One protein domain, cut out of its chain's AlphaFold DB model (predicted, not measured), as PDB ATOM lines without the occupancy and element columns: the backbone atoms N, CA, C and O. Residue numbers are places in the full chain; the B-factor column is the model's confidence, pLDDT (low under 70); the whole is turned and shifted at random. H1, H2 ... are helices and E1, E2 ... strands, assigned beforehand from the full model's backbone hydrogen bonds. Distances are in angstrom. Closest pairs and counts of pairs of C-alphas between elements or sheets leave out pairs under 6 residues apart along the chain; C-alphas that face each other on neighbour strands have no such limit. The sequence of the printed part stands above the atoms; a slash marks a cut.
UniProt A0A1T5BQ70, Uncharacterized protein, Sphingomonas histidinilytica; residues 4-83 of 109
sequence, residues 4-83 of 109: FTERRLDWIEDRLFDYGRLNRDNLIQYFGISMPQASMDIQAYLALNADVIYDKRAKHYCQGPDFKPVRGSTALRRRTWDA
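Overview. This is residues 4 to 83 of the 109 residues of an uncharacterized protein of Sphingomonas histidinilytica (UniProt A0A1T5BQ70). Three helices, H1, H2 and H3, form a small angular cluster, with H3 crossing both of the others at a wide angle, and the short strand hairpin E1 and E2 sits at one end of it, near the last residues of H1. After the hairpin the backbone passes to the other side of H1 and leads into H4, the last named helix of the printed part, a short helix set off from the cluster and near H1 alone among the helices. The printed part has 80 residues, with four named helices and two named strands in the order H1, H2, H3, E1, E2, H4; the sheet, in the order E1 - E2, is antiparallel. The class is mostly helix, and the whole is compact, with a radius of gyration of the C-alphas of 12.3 A and spans of 36 by 29 by 21 A.

Arrangement. Strands E1, residues 52 to 55, and E2, residues 60 to 63, form an antiparallel hairpin, with N 53 and O 62 2.8 A apart and N 62 and O 53 2.8 A apart, both within hydrogen-bond range. Residues 21 to 22 form a short antiparallel pairing with residues 61 to 62 of E2. The closest C-alphas of E2 and H1, residues 4 to 19, are those of Gln 63 and Leu 16, 6.6 A apart. H3, residues 35 to 46, touches H1 with residues 41 to 45 alone; their closest C-alphas are those of Tyr 45 and Leu 9, 6.1 A apart. Their lines are only just about perpendicular, at 71 degrees. H3 also touches H2, residues 24 to 31, about perpendicular at 76 degrees, with the C-alphas of Ala 38 and Arg 24 closest at 5.7 A. H1 and H2 are close but not clearly touching: their closest C-alphas, those of Arg 8 and Leu 27, are 7.9 A apart. H4, residues 74 to 81, is close to H1 but not clearly touching, with the C-alphas of Thr 74 and Asp 14 closest at 6.6 A; the two run the same way at a shallow tilt of 25 degrees. H4 is apart from H2, H3 and E1. In H1, H2 and H3 every O i to N i+4 pair is within hydrogen-bond range; in H4, 2 of 4 are.

Along the chain. H1 begins at C-alpha 4, (343.595, 419.305, 377.708), and is 22.3 A long; H3 is 16.6 A long. H2 and H4 measure 10.8 A and 10.4 A, E1 9.6 A and E2 10.2 A. E1 begins at C-alpha 52, (350.271, 434.030, 392.593), and H4 ends at C-alpha 81, (330.661, 429.376, 398.286).

Size, cuts and confidence. The two C-alphas farthest apart, those of Pro 36 and Ala 83, are 37.8 A apart. The printed part has no cut and no long link; the link from E2 to H4, 10 residues, is short, and the others are tight. The mean pLDDT of the printed part is 84.3, and residues 72 to 83 are under 70.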
ATOM      1  N   PHE A   4     343.021 419.911 376.503       90.31
ATOM      2  CA  PHE A   4     343.595 419.305 377.708       90.31
ATOM      3  C   PHE A   4     344.428 420.289 378.534       90.31
ATOM      4  O   PHE A   4     344.349 420.266 379.759       90.31
ATOM      5  N   THR A   5     345.221 421.153 377.896       92.75
ATOM      6  CA  THR A   5     345.971 422.194 378.615       92.75
ATOM      7  C   THR A   5     345.023 423.191 379.272       92.75
ATOM      8  O   THR A   5     345.226 423.538 380.429       92.75
ATOM      9  N   GLU A   6     343.955 423.601 378.590       91.25
ATOM     10  CA  GLU A   6     342.954 424.503 379.172       91.25
ATOM     11  C   GLU A   6     342.288 423.902 380.411       91.25
ATOM     12  O   GLU A   6     342.170 424.589 381.420       91.25
ATOM     13  N   ARG A   7     341.955 422.605 380.388       91.75
ATOM     14  CA  ARG A   7     341.433 421.885 381.562       91.75
ATOM     15  C   ARG A   7     342.415 421.847 382.732       91.75
ATOM     16  O   ARG A   7     341.990 421.960 383.877       91.75
ATOM     17  N   ARG A   8     343.719 421.698 382.472       95.00
ATOM     18  CA  ARG A   8     344.737 421.735 383.536       95.00
ATOM     19  C   ARG A   8     344.890 423.132 384.132       95.00
ATOM     20  O   ARG A   8     345.052 423.250 385.340       95.00
ATOM     21  N   LEU A   9     344.786 424.176 383.311       94.25
ATOM     22  CA  LEU A   9     344.805 425.564 383.779       94.25
ATOM     23  C   LEU A   9     343.549 425.926 384.580       94.25
ATOM     24  O   LEU A   9     343.671 426.586 385.606       94.25
ATOM     25  N   ASP A  10     342.369 425.468 384.146       92.12
ATOM     26  CA  ASP A  10     341.122 425.593 384.917       92.12
ATOM     27  C   ASP A  10     341.285 424.931 386.298       92.12
ATOM     28  O   ASP A  10     341.005 425.534 387.326       92.12
ATOM     29  N   TRP A  11     341.849 423.721 386.336       92.44
ATOM     30  CA  TRP A  11     342.070 422.995 387.587       92.44
ATOM     31  C   TRP A  11     343.110 423.648 388.511       92.44
ATOM     32  O   TRP A  11     342.957 423.608 389.731       92.44
ATOM     33  N   ILE A  12     344.171 424.248 387.952       93.69
ATOM     34  CA  ILE A  12     345.141 425.045 388.719       93.69
ATOM     35  C   ILE A  12     344.431 426.205 389.423       93.69
ATOM     36  O   ILE A  12     344.665 426.424 390.613       93.69
ATOM     37  N   GLU A  13     343.571 426.929 388.703       91.44
ATOM     38  CA  GLU A  13     342.804 428.029 389.283       91.44
ATOM     39  C   GLU A  13     341.876 427.537 390.386       91.44
ATOM     40  O   GLU A  13     341.917 428.087 391.484       91.44
ATOM     41  N   ASP A  14     341.100 426.482 390.123       87.50
ATOM     42  CA  ASP A  14     340.177 425.909 391.103       87.50
ATOM     43  C   ASP A  14     340.932 425.501 392.379       87.50
ATOM     44  O   ASP A  14     340.494 425.792 393.489       87.50
ATOM     45  N   ARG A  15     342.114 424.884 392.248       87.94
ATOM     46  CA  ARG A  15     342.945 424.499 393.398       87.94
ATOM     47  C   ARG A  15     343.462 425.686 394.184       87.94
ATOM     48  O   ARG A  15     343.427 425.650 395.414       87.94
ATOM     49  N   LEU A  16     343.963 426.703 393.488       87.62
ATOM     50  CA  LEU A  16     344.428 427.916 394.139       87.62
ATOM     51  C   LEU A  16     343.268 428.588 394.851       87.62
ATOM     52  O   LEU A  16     343.427 428.884 396.026       87.62
ATOM     53  N   PHE A  17     342.122 428.766 394.191       84.25
ATOM     54  CA  PHE A  17     340.911 429.362 394.753       84.25
ATOM     55  C   PHE A  17     340.447 428.631 396.017       84.25
ATOM     56  O   PHE A  17     340.204 429.267 397.039       84.25
ATOM     57  N   ASP A  18     340.404 427.302 395.959       78.12
ATOM     58  CA  ASP A  18     339.896 426.473 397.042       78.12
ATOM     59  C   ASP A  18     340.816 426.396 398.233       78.12
ATOM     60  O   ASP A  18     340.353 426.570 399.344       78.12
ATOM     61  N   TYR A  19     342.086 426.056 398.009       82.62
ATOM     62  CA  TYR A  19     343.011 425.642 399.065       82.62
ATOM     63  C   TYR A  19     344.046 426.717 399.392       82.62
ATOM     64  O   TYR A  19     344.871 426.522 400.282       82.62
ATOM     65  N   GLY A  20     344.068 427.813 398.631       84.06
ATOM     66  CA  GLY A  20     345.047 428.889 398.763       84.06
ATOM     67  C   GLY A  20     346.461 428.521 398.305       84.06
ATOM     68  O   GLY A  20     347.324 429.397 398.257       84.06
ATOM     69  N   ARG A  21     346.719 427.249 397.959       86.06
ATOM     70  CA  ARG A  21     348.052 426.724 397.640       86.06
ATOM     71  C   ARG A  21     348.042 425.649 396.559       86.06
ATOM     72  O   ARG A  21     347.082 424.894 396.423       86.06
ATOM     73  N   LEU A  22     349.156 425.537 395.844       90.94
ATOM     74  CA  LEU A  22     349.368 424.555 394.786       90.94
ATOM     75  C   LEU A  22     350.833 424.126 394.722       90.94
ATOM     76  O   LEU A  22     351.733 424.966 394.680       90.94
ATOM     77  N   ASN A  23     351.085 422.824 394.613       91.06
ATOM     78  CA  ASN A  23     352.397 422.306 394.238       91.06
ATOM     79  C   ASN A  23     352.340 421.578 392.880       91.06
ATOM     80  O   ASN A  23     351.278 421.213 392.373       91.06
ATOM     81  N   ARG A  24     353.512 421.359 392.277       93.75
ATOM     82  CA  ARG A  24     353.633 420.599 391.020       93.75
ATOM     83  C   ARG A  24     353.201 419.137 391.168       93.75
ATOM     84  O   ARG A  24     352.659 418.570 390.226       93.75
ATOM     85  N   ASP A  25     353.396 418.549 392.348       92.31
ATOM     86  CA  ASP A  25     353.049 417.152 392.621       92.31
ATOM     87  C   ASP A  25     351.533 416.928 392.569       92.31
ATOM     88  O   ASP A  25     351.091 415.864 392.152       92.31
ATOM     89  N   ASN A  26     350.726 417.942 392.890       92.38
ATOM     90  CA  ASN A  26     349.276 417.890 392.778       92.38
ATOM     91  C   ASN A  26     348.865 417.676 391.315       92.38
ATOM     92  O   ASN A  26     347.989 416.857 391.047       92.38
ATOM     93  N   LEU A  27     349.519 418.357 390.363       95.19
ATOM     94  CA  LEU A  27     349.255 418.159 388.936       95.19
ATOM     95  C   LEU A  27     349.689 416.769 388.467       95.19
ATOM     96  O   LEU A  27     348.964 416.125 387.713       95.19
ATOM     97  N   ILE A  28     350.863 416.308 388.910       95.94
ATOM     98  CA  ILE A  28     351.391 414.982 388.561       95.94
ATOM     99  C   ILE A  28     350.438 413.892 389.056       95.94
ATOM    100  O   ILE A  28     350.050 413.023 388.283       95.94
ATOM    101  N   GLN A  29     350.024 413.956 390.323       93.25
ATOM    102  CA  GLN A  29     349.137 412.964 390.929       93.25
ATOM    103  C   GLN A  29     347.733 412.990 390.320       93.25
ATOM    104  O   GLN A  29     347.144 411.934 390.115       93.25
ATOM    105  N   TYR A  30     347.196 414.176 390.016       92.56
ATOM    106  CA  TYR A  30     345.835 414.302 389.495       92.56
ATOM    107  C   TYR A  30     345.728 413.957 388.003       92.56
ATOM    108  O   TYR A  30     344.787 413.283 387.595       92.56
ATOM    109  N   PHE A  31     346.680 414.408 387.178       93.88
ATOM    110  CA  PHE A  31     346.625 414.238 385.719       93.88
ATOM    111  C   PHE A  31     347.539 413.133 385.175       93.88
ATOM    112  O   PHE A  31     347.476 412.843 383.982       93.88
ATOM    113  N   GLY A  32     348.414 412.546 385.995       96.19
ATOM    114  CA  GLY A  32     349.387 411.543 385.544       96.19
ATOM    115  C   GLY A  32     350.444 412.099 384.582       96.19
ATOM    116  O   GLY A  32     350.992 411.358 383.769       96.19
ATOM    117  N   ILE A  33     350.708 413.408 384.627       96.62
ATOM    118  CA  ILE A  33     351.664 414.079 383.736       96.62
ATOM    119  C   ILE A  33     353.077 414.098 384.323       96.62
ATOM    120  O   ILE A  33     353.280 413.985 385.529       96.62
ATOM    121  N   SER A  34     354.076 414.287 383.464       97.88
ATOM    122  CA  SER A  34     355.467 414.405 383.895       97.88
ATOM    123  C   SER A  34     355.730 415.713 384.651       97.88
ATOM    124  O   SER A  34     355.061 416.729 384.444       97.88
ATOM    125  N   MET A  35     356.767 415.719 385.495       96.38
ATOM    126  CA  MET A  35     357.197 416.921 386.219       96.38
ATOM    127  C   MET A  35     357.508 418.119 385.294       96.38
ATOM    128  O   MET A  35     357.086 419.233 385.631       96.38
ATOM    129  N   PRO A  36     358.191 417.956 384.136       97.50
ATOM    130  CA  PRO A  36     358.372 419.057 383.192       97.50
ATOM    131  C   PRO A  36     357.046 419.629 382.680       97.50
ATOM    132  O   PRO A  36     356.903 420.847 382.623       97.50
ATOM    133  N   GLN A  37     356.054 418.781 382.377       96.75
ATOM    134  CA  GLN A  37     354.746 419.241 381.904       96.75
ATOM    135  C   GLN A  37     353.983 420.001 382.991       96.75
ATOM    136  O   GLN A  37     353.506 421.102 382.728       96.75
ATOM    137  N   ALA A  38     353.955 419.478 384.220       97.00
ATOM    138  CA  ALA A  38     353.358 420.171 385.361       97.00
ATOM    139  C   ALA A  38     354.004 421.546 385.603       97.00
ATOM    140  O   ALA A  38     353.315 422.526 385.876       97.00
ATOM    141  N   SER A  39     355.329 421.636 385.455       96.12
ATOM    142  CA  SER A  39     356.046 422.910 385.585       96.12
ATOM    143  C   SER A  39     355.658 423.888 384.474       96.12
ATOM    144  O   SER A  39     355.403 425.053 384.762       96.12
ATOM    145  N   MET A  40     355.562 423.422 383.223       96.81
ATOM    146  CA  MET A  40     355.106 424.251 382.103       96.81
ATOM    147  C   MET A  40     353.671 424.747 382.296       96.81
ATOM    148  O   MET A  40     353.400 425.913 382.028       96.81
ATOM    149  N   ASP A  41     352.766 423.898 382.789       96.69
ATOM    150  CA  ASP A  41     351.374 424.288 383.035       96.69
ATOM    151  C   ASP A  41     351.274 425.344 384.149       96.69
ATOM    152  O   ASP A  41     350.541 426.319 384.002       96.69
ATOM    153  N   ILE A  42     352.061 425.211 385.227       95.38
ATOM    154  CA  ILE A  42     352.133 426.240 386.274       95.38
ATOM    155  C   ILE A  42     352.655 427.559 385.698       95.38
ATOM    156  O   ILE A  42     352.041 428.597 385.921       95.38
ATOM    157  N   GLN A  43     353.747 427.545 384.926       95.94
ATOM    158  CA  GLN A  43     354.273 428.769 384.306       95.94
ATOM    159  C   GLN A  43     353.261 429.412 383.351       95.94
ATOM    160  O   GLN A  43     353.105 430.632 383.344       95.94
ATOM    161  N   ALA A  44     352.530 428.597 382.589       95.50
ATOM    162  CA  ALA A  44     351.458 429.077 381.731       95.50
ATOM    163  C   ALA A  44     350.327 429.734 382.536       95.50
ATOM    164  O   ALA A  44     349.779 430.734 382.082       95.50
ATOM    165  N   TYR A  45     349.998 429.230 383.729       95.19
ATOM    166  CA  TYR A  45     349.024 429.874 384.609       95.19
ATOM    167  C   TYR A  45     349.546 431.179 385.225       95.19
ATOM    168  O   TYR A  45     348.823 432.170 385.240       95.19
ATOM    169  N   LEU A  46     350.804 431.224 385.672       94.19
ATOM    170  CA  LEU A  46     351.418 432.445 386.220       94.19
ATOM    171  C   LEU A  46     351.458 433.589 385.197       94.19
ATOM    172  O   LEU A  46     351.327 434.752 385.563       94.19
ATOM    173  N   ALA A  47     351.591 433.267 383.907       94.50
ATOM    174  CA  ALA A  47     351.493 434.253 382.832       94.50
ATOM    175  C   ALA A  47     350.077 434.845 382.670       94.50
ATOM    176  O   ALA A  47     349.929 435.915 382.085       94.50
ATOM    177  N   LEU A  48     349.042 434.155 383.167       92.06
ATOM    178  CA  LEU A  48     347.651 434.617 383.161       92.06
ATOM    179  C   LEU A  48     347.276 435.345 384.457       92.06
ATOM    180  O   LEU A  48     346.430 436.234 384.427       92.06
ATOM    181  N   ASN A  49     347.875 434.955 385.585       91.38
ATOM    182  CA  ASN A  49     347.573 435.497 386.903       91.38
ATOM    183  C   ASN A  49     348.861 435.756 387.697       91.38
ATOM    184  O   ASN A  49     349.454 434.839 388.270       91.38
ATOM    185  N   ALA A  50     349.278 437.023 387.716       88.50
ATOM    186  CA  ALA A  50     350.504 437.468 388.372       88.50
ATOM    187  C   ALA A  50     350.387 437.541 389.904       88.50
ATOM    188  O   ALA A  50     351.409 437.583 390.586       88.50
ATOM    189  N   ASP A  51     349.169 437.495 390.452       88.06
ATOM    190  CA  ASP A  51     348.916 437.570 391.894       88.06
ATOM    191  C   ASP A  51     349.124 436.221 392.597       88.06
ATOM    192  O   ASP A  51     348.620 435.994 393.692       88.06
ATOM    193  N   VAL A  52     349.859 435.295 391.983       88.00
ATOM    194  CA  VAL A  52     350.271 434.030 392.593       88.00
ATOM    195  C   VAL A  52     351.734 434.121 392.999       88.00
ATOM    196  O   VAL A  52     352.624 434.339 392.179       88.00
ATOM    197  N   ILE A  53     351.997 433.902 394.281       88.88
ATOM    198  CA  ILE A  53     353.313 434.066 394.892       88.88
ATOM    199  C   ILE A  53     353.941 432.697 395.117       88.88
ATOM    200  O   ILE A  53     353.306 431.781 395.628       88.88
ATOM    201  N   TYR A  54     355.218 432.545 394.774       91.00
ATOM    202  CA  TYR A  54     355.966 431.340 395.120       91.00
ATOM    203  C   TYR A  54     356.575 431.455 396.523       91.00
ATOM    204  O   TYR A  54     357.491 432.254 396.746       91.00
ATOM    205  N   ASP A  55     356.114 430.625 397.459       86.44
ATOM    206  CA  ASP A  55     356.716 430.494 398.784       86.44
ATOM    207  C   ASP A  55     357.943 429.572 398.709       86.44
ATOM    208  O   ASP A  55     357.847 428.353 398.549       86.44
ATOM    209  N   LYS A  56     359.134 430.160 398.860       82.44
ATOM    210  CA  LYS A  56     360.409 429.429 398.824       82.44
ATOM    211  C   LYS A  56     360.615 428.498 400.024       82.44
ATOM    212  O   LYS A  56     361.348 427.519 399.888       82.44
ATOM    213  N   ARG A  57     360.026 428.803 401.185       78.75
ATOM    214  CA  ARG A  57     360.163 427.995 402.408       78.75
ATOM    215  C   ARG A  57     359.305 426.743 402.304       78.75
ATOM    216  O   ARG A  57     359.807 425.645 402.523       78.75
ATOM    217  N   ALA A  58     358.046 426.919 401.915       76.44
ATOM    218  CA  ALA A  58     357.085 425.829 401.800       76.44
ATOM    219  C   ALA A  58     357.125 425.113 400.433       76.44
ATOM    220  O   ALA A  58     356.562 424.030 400.284       76.44
ATOM    221  N   LYS A  59     357.839 425.681 399.448       86.44
ATOM    222  CA  LYS A  59     358.026 425.150 398.084       86.44
ATOM    223  C   LYS A  59     356.707 424.927 397.337       86.44
ATOM    224  O   LYS A  59     356.556 423.951 396.600       86.44
ATOM    225  N   HIS A  60     355.762 425.842 397.509       87.56
ATOM    226  CA  HIS A  60     354.490 425.838 396.797       87.56
ATOM    227  C   HIS A  60     354.110 427.244 396.334       87.56
ATOM    228  O   HIS A  60     354.667 428.246 396.775       87.56
ATOM    229  N   TYR A  61     353.156 427.301 395.417       90.94
ATOM    230  CA  TYR A  61     352.541 428.530 394.945       90.94
ATOM    231  C   TYR A  61     351.346 428.857 395.834       90.94
ATOM    232  O   TYR A  61     350.618 427.945 396.220       90.94
ATOM    233  N   CYS A  62     351.165 430.127 396.169       88.88
ATOM    234  CA  CYS A  62     350.113 430.641 397.038       88.88
ATOM    235  C   CYS A  62     349.348 431.753 396.340       88.88
ATOM    236  O   CYS A  62     349.905 432.453 395.493       88.88
ATOM    237  N   GLN A  63     348.117 431.989 396.773       86.31
ATOM    238  CA  GLN A  63     347.452 433.253 396.482       86.31
ATOM    239  C   GLN A  63     348.226 434.426 397.103       86.31
ATOM    240  O   GLN A  63     348.673 434.364 398.250       86.31
ATOM    241  N   GLY A  64     348.393 435.493 396.335       81.12
ATOM    242  CA  GLY A  64     348.802 436.803 396.813       81.12
ATOM    243  C   GLY A  64     347.622 437.596 397.380       81.12
ATOM    244  O   GLY A  64     346.472 437.167 397.278       81.12
ATOM    245  N   PRO A  65     347.889 438.768 397.978       79.88
ATOM    246  CA  PRO A  65     346.871 439.567 398.661       79.88
ATOM    247  C   PRO A  65     345.737 440.038 397.740       79.88
ATOM    248  O   PRO A  65     344.610 440.184 398.205       79.88
ATOM    249  N   ASP A  66     346.025 440.232 396.453       81.00
ATOM    250  CA  ASP A  66     345.080 440.736 395.453       81.00
ATOM    251  C   ASP A  66     344.589 439.650 394.482       81.00
ATOM    252  O   ASP A  66     344.017 439.964 393.438       81.00
ATOM    253  N   PHE A  67     344.778 438.370 394.829       83.25
ATOM    254  CA  PHE A  67     344.437 437.244 393.963       83.25
ATOM    255  C   PHE A  67     342.982 437.294 393.487       83.25
ATOM    256  O   PHE A  67     342.033 437.246 394.274       83.25
ATOM    257  N   LYS A  68     342.807 437.325 392.163       84.50
ATOM    258  CA  LYS A  68     341.500 437.237 391.503       84.50
ATOM    259  C   LYS A  68     341.518 436.103 390.480       84.50
ATOM    260  O   LYS A  68     342.408 436.095 389.632       84.50
ATOM    261  N   PRO A  69     340.560 435.158 390.516       83.81
ATOM    262  CA  PRO A  69     340.459 434.123 389.492       83.81
ATOM    263  C   PRO A  69     340.144 434.762 388.131       83.81
ATOM    264  O   PRO A  69     339.231 435.586 388.015       83.81
ATOM    265  N   VAL A  70     340.908 434.383 387.109       87.44
ATOM    266  CA  VAL A  70     340.841 434.916 385.739       87.44
ATOM    267  C   VAL A  70     340.170 433.945 384.763       87.44
ATOM    268  O   VAL A  70     339.802 434.343 383.658       87.44
ATOM    269  N   ARG A  71     339.989 432.679 385.150       83.62
ATOM    270  CA  ARG A  71     339.378 431.623 384.340       83.62
ATOM    271  C   ARG A  71     337.925 431.343 384.753       83.62
ATOM    272  O   ARG A  71     337.394 431.780 385.776       83.62
ATOM    273  N   GLY A  72     337.209 430.713 383.819       61.09
ATOM    274  CA  GLY A  72     335.745 430.642 383.801       61.09
ATOM    275  C   GLY A  72     335.115 429.401 384.440       61.09
ATOM    276  O   GLY A  72     333.895 429.386 384.600       61.09
ATOM    277  N   SER A  73     335.882 428.374 384.831       58.44
ATOM    278  CA  SER A  73     335.330 427.205 385.548       58.44
ATOM    279  C   SER A  73     334.744 427.597 386.912       58.44
ATOM    280  O   SER A  73     333.729 427.051 387.348       58.44
ATOM    281  N   THR A  74     335.290 428.650 387.518       53.38
ATOM    282  CA  THR A  74     334.922 429.188 388.834       53.38
ATOM    283  C   THR A  74     333.696 430.123 388.808       53.38
ATOM    284  O   THR A  74     333.447 430.859 389.762       53.38
ATOM    285  N   ALA A  75     332.914 430.184 387.722       50.25
ATOM    286  CA  ALA A  75     331.709 431.029 387.667       50.25
ATOM    287  C   ALA A  75     330.486 430.369 388.336       50.25
ATOM    288  O   ALA A  75     329.725 431.046 389.026       50.25
ATOM    289  N   LEU A  76     330.313 429.047 388.191       51.19
ATOM    290  CA  LEU A  76     329.223 428.319 388.857       51.19
ATOM    291  C   LEU A  76     329.488 428.182 390.366       51.19
ATOM    292  O   LEU A  76     328.575 428.276 391.181       51.19
ATOM    293  N   ARG A  77     330.763 428.032 390.732       55.41
ATOM    294  CA  ARG A  77     331.211 427.833 392.111       55.41
ATOM    295  C   ARG A  77     331.274 429.112 392.950       55.41
ATOM    296  O   ARG A  77     331.085 429.051 394.159       55.41
ATOM    297  N   ARG A  78     331.421 430.280 392.307       53.50
ATOM    298  CA  ARG A  78     331.216 431.597 392.943       53.50
ATOM    299  C   ARG A  78     329.847 431.711 393.620       53.50
ATOM    300  O   ARG A  78     329.735 432.394 394.621       53.50
ATOM    301  N   ARG A  79     328.824 431.025 393.096       44.44
ATOM    302  CA  ARG A  79     327.440 431.107 393.586       44.44
ATOM    303  C   ARG A  79     327.136 430.159 394.757       44.44
ATOM    304  O   ARG A  79     326.118 430.333 395.413       44.44
ATOM    305  N   THR A  80     327.974 429.148 395.002       46.75
ATOM    306  CA  THR A  80     327.758 428.147 396.064       46.75
ATOM    307  C   THR A  80     328.720 428.282 397.242       46.75
ATOM    308  O   THR A  80     328.461 427.679 398.279       46.75
ATOM    309  N   TRP A  81     329.791 429.081 397.137       45.03
ATOM    310  CA  TRP A  81     330.661 429.376 398.286       45.03
ATOM    311  C   TRP A  81     329.977 430.275 399.325       45.03
ATOM    312  O   TRP A  81     330.135 430.044 400.519       45.03
ATOM    313  N   ASP A  82     329.102 431.186 398.882       51.16
ATOM    314  CA  ASP A  82     328.180 431.923 399.765       51.16
ATOM    315  C   ASP A  82     327.230 430.987 400.549       51.16
ATOM    316  O   ASP A  82     326.596 431.405 401.513       51.16
ATOM    317  N   ALA A  83     327.120 429.714 400.141       45.44
ATOM    318  CA  ALA A  83     326.250 428.700 400.733       45.44
ATOM    319  C   ALA A  83     327.012 427.549 401.428       45.44
ATOM    320  O   ALA A  83     326.399 426.527 401.748       45.44
TER     321      ALA A  83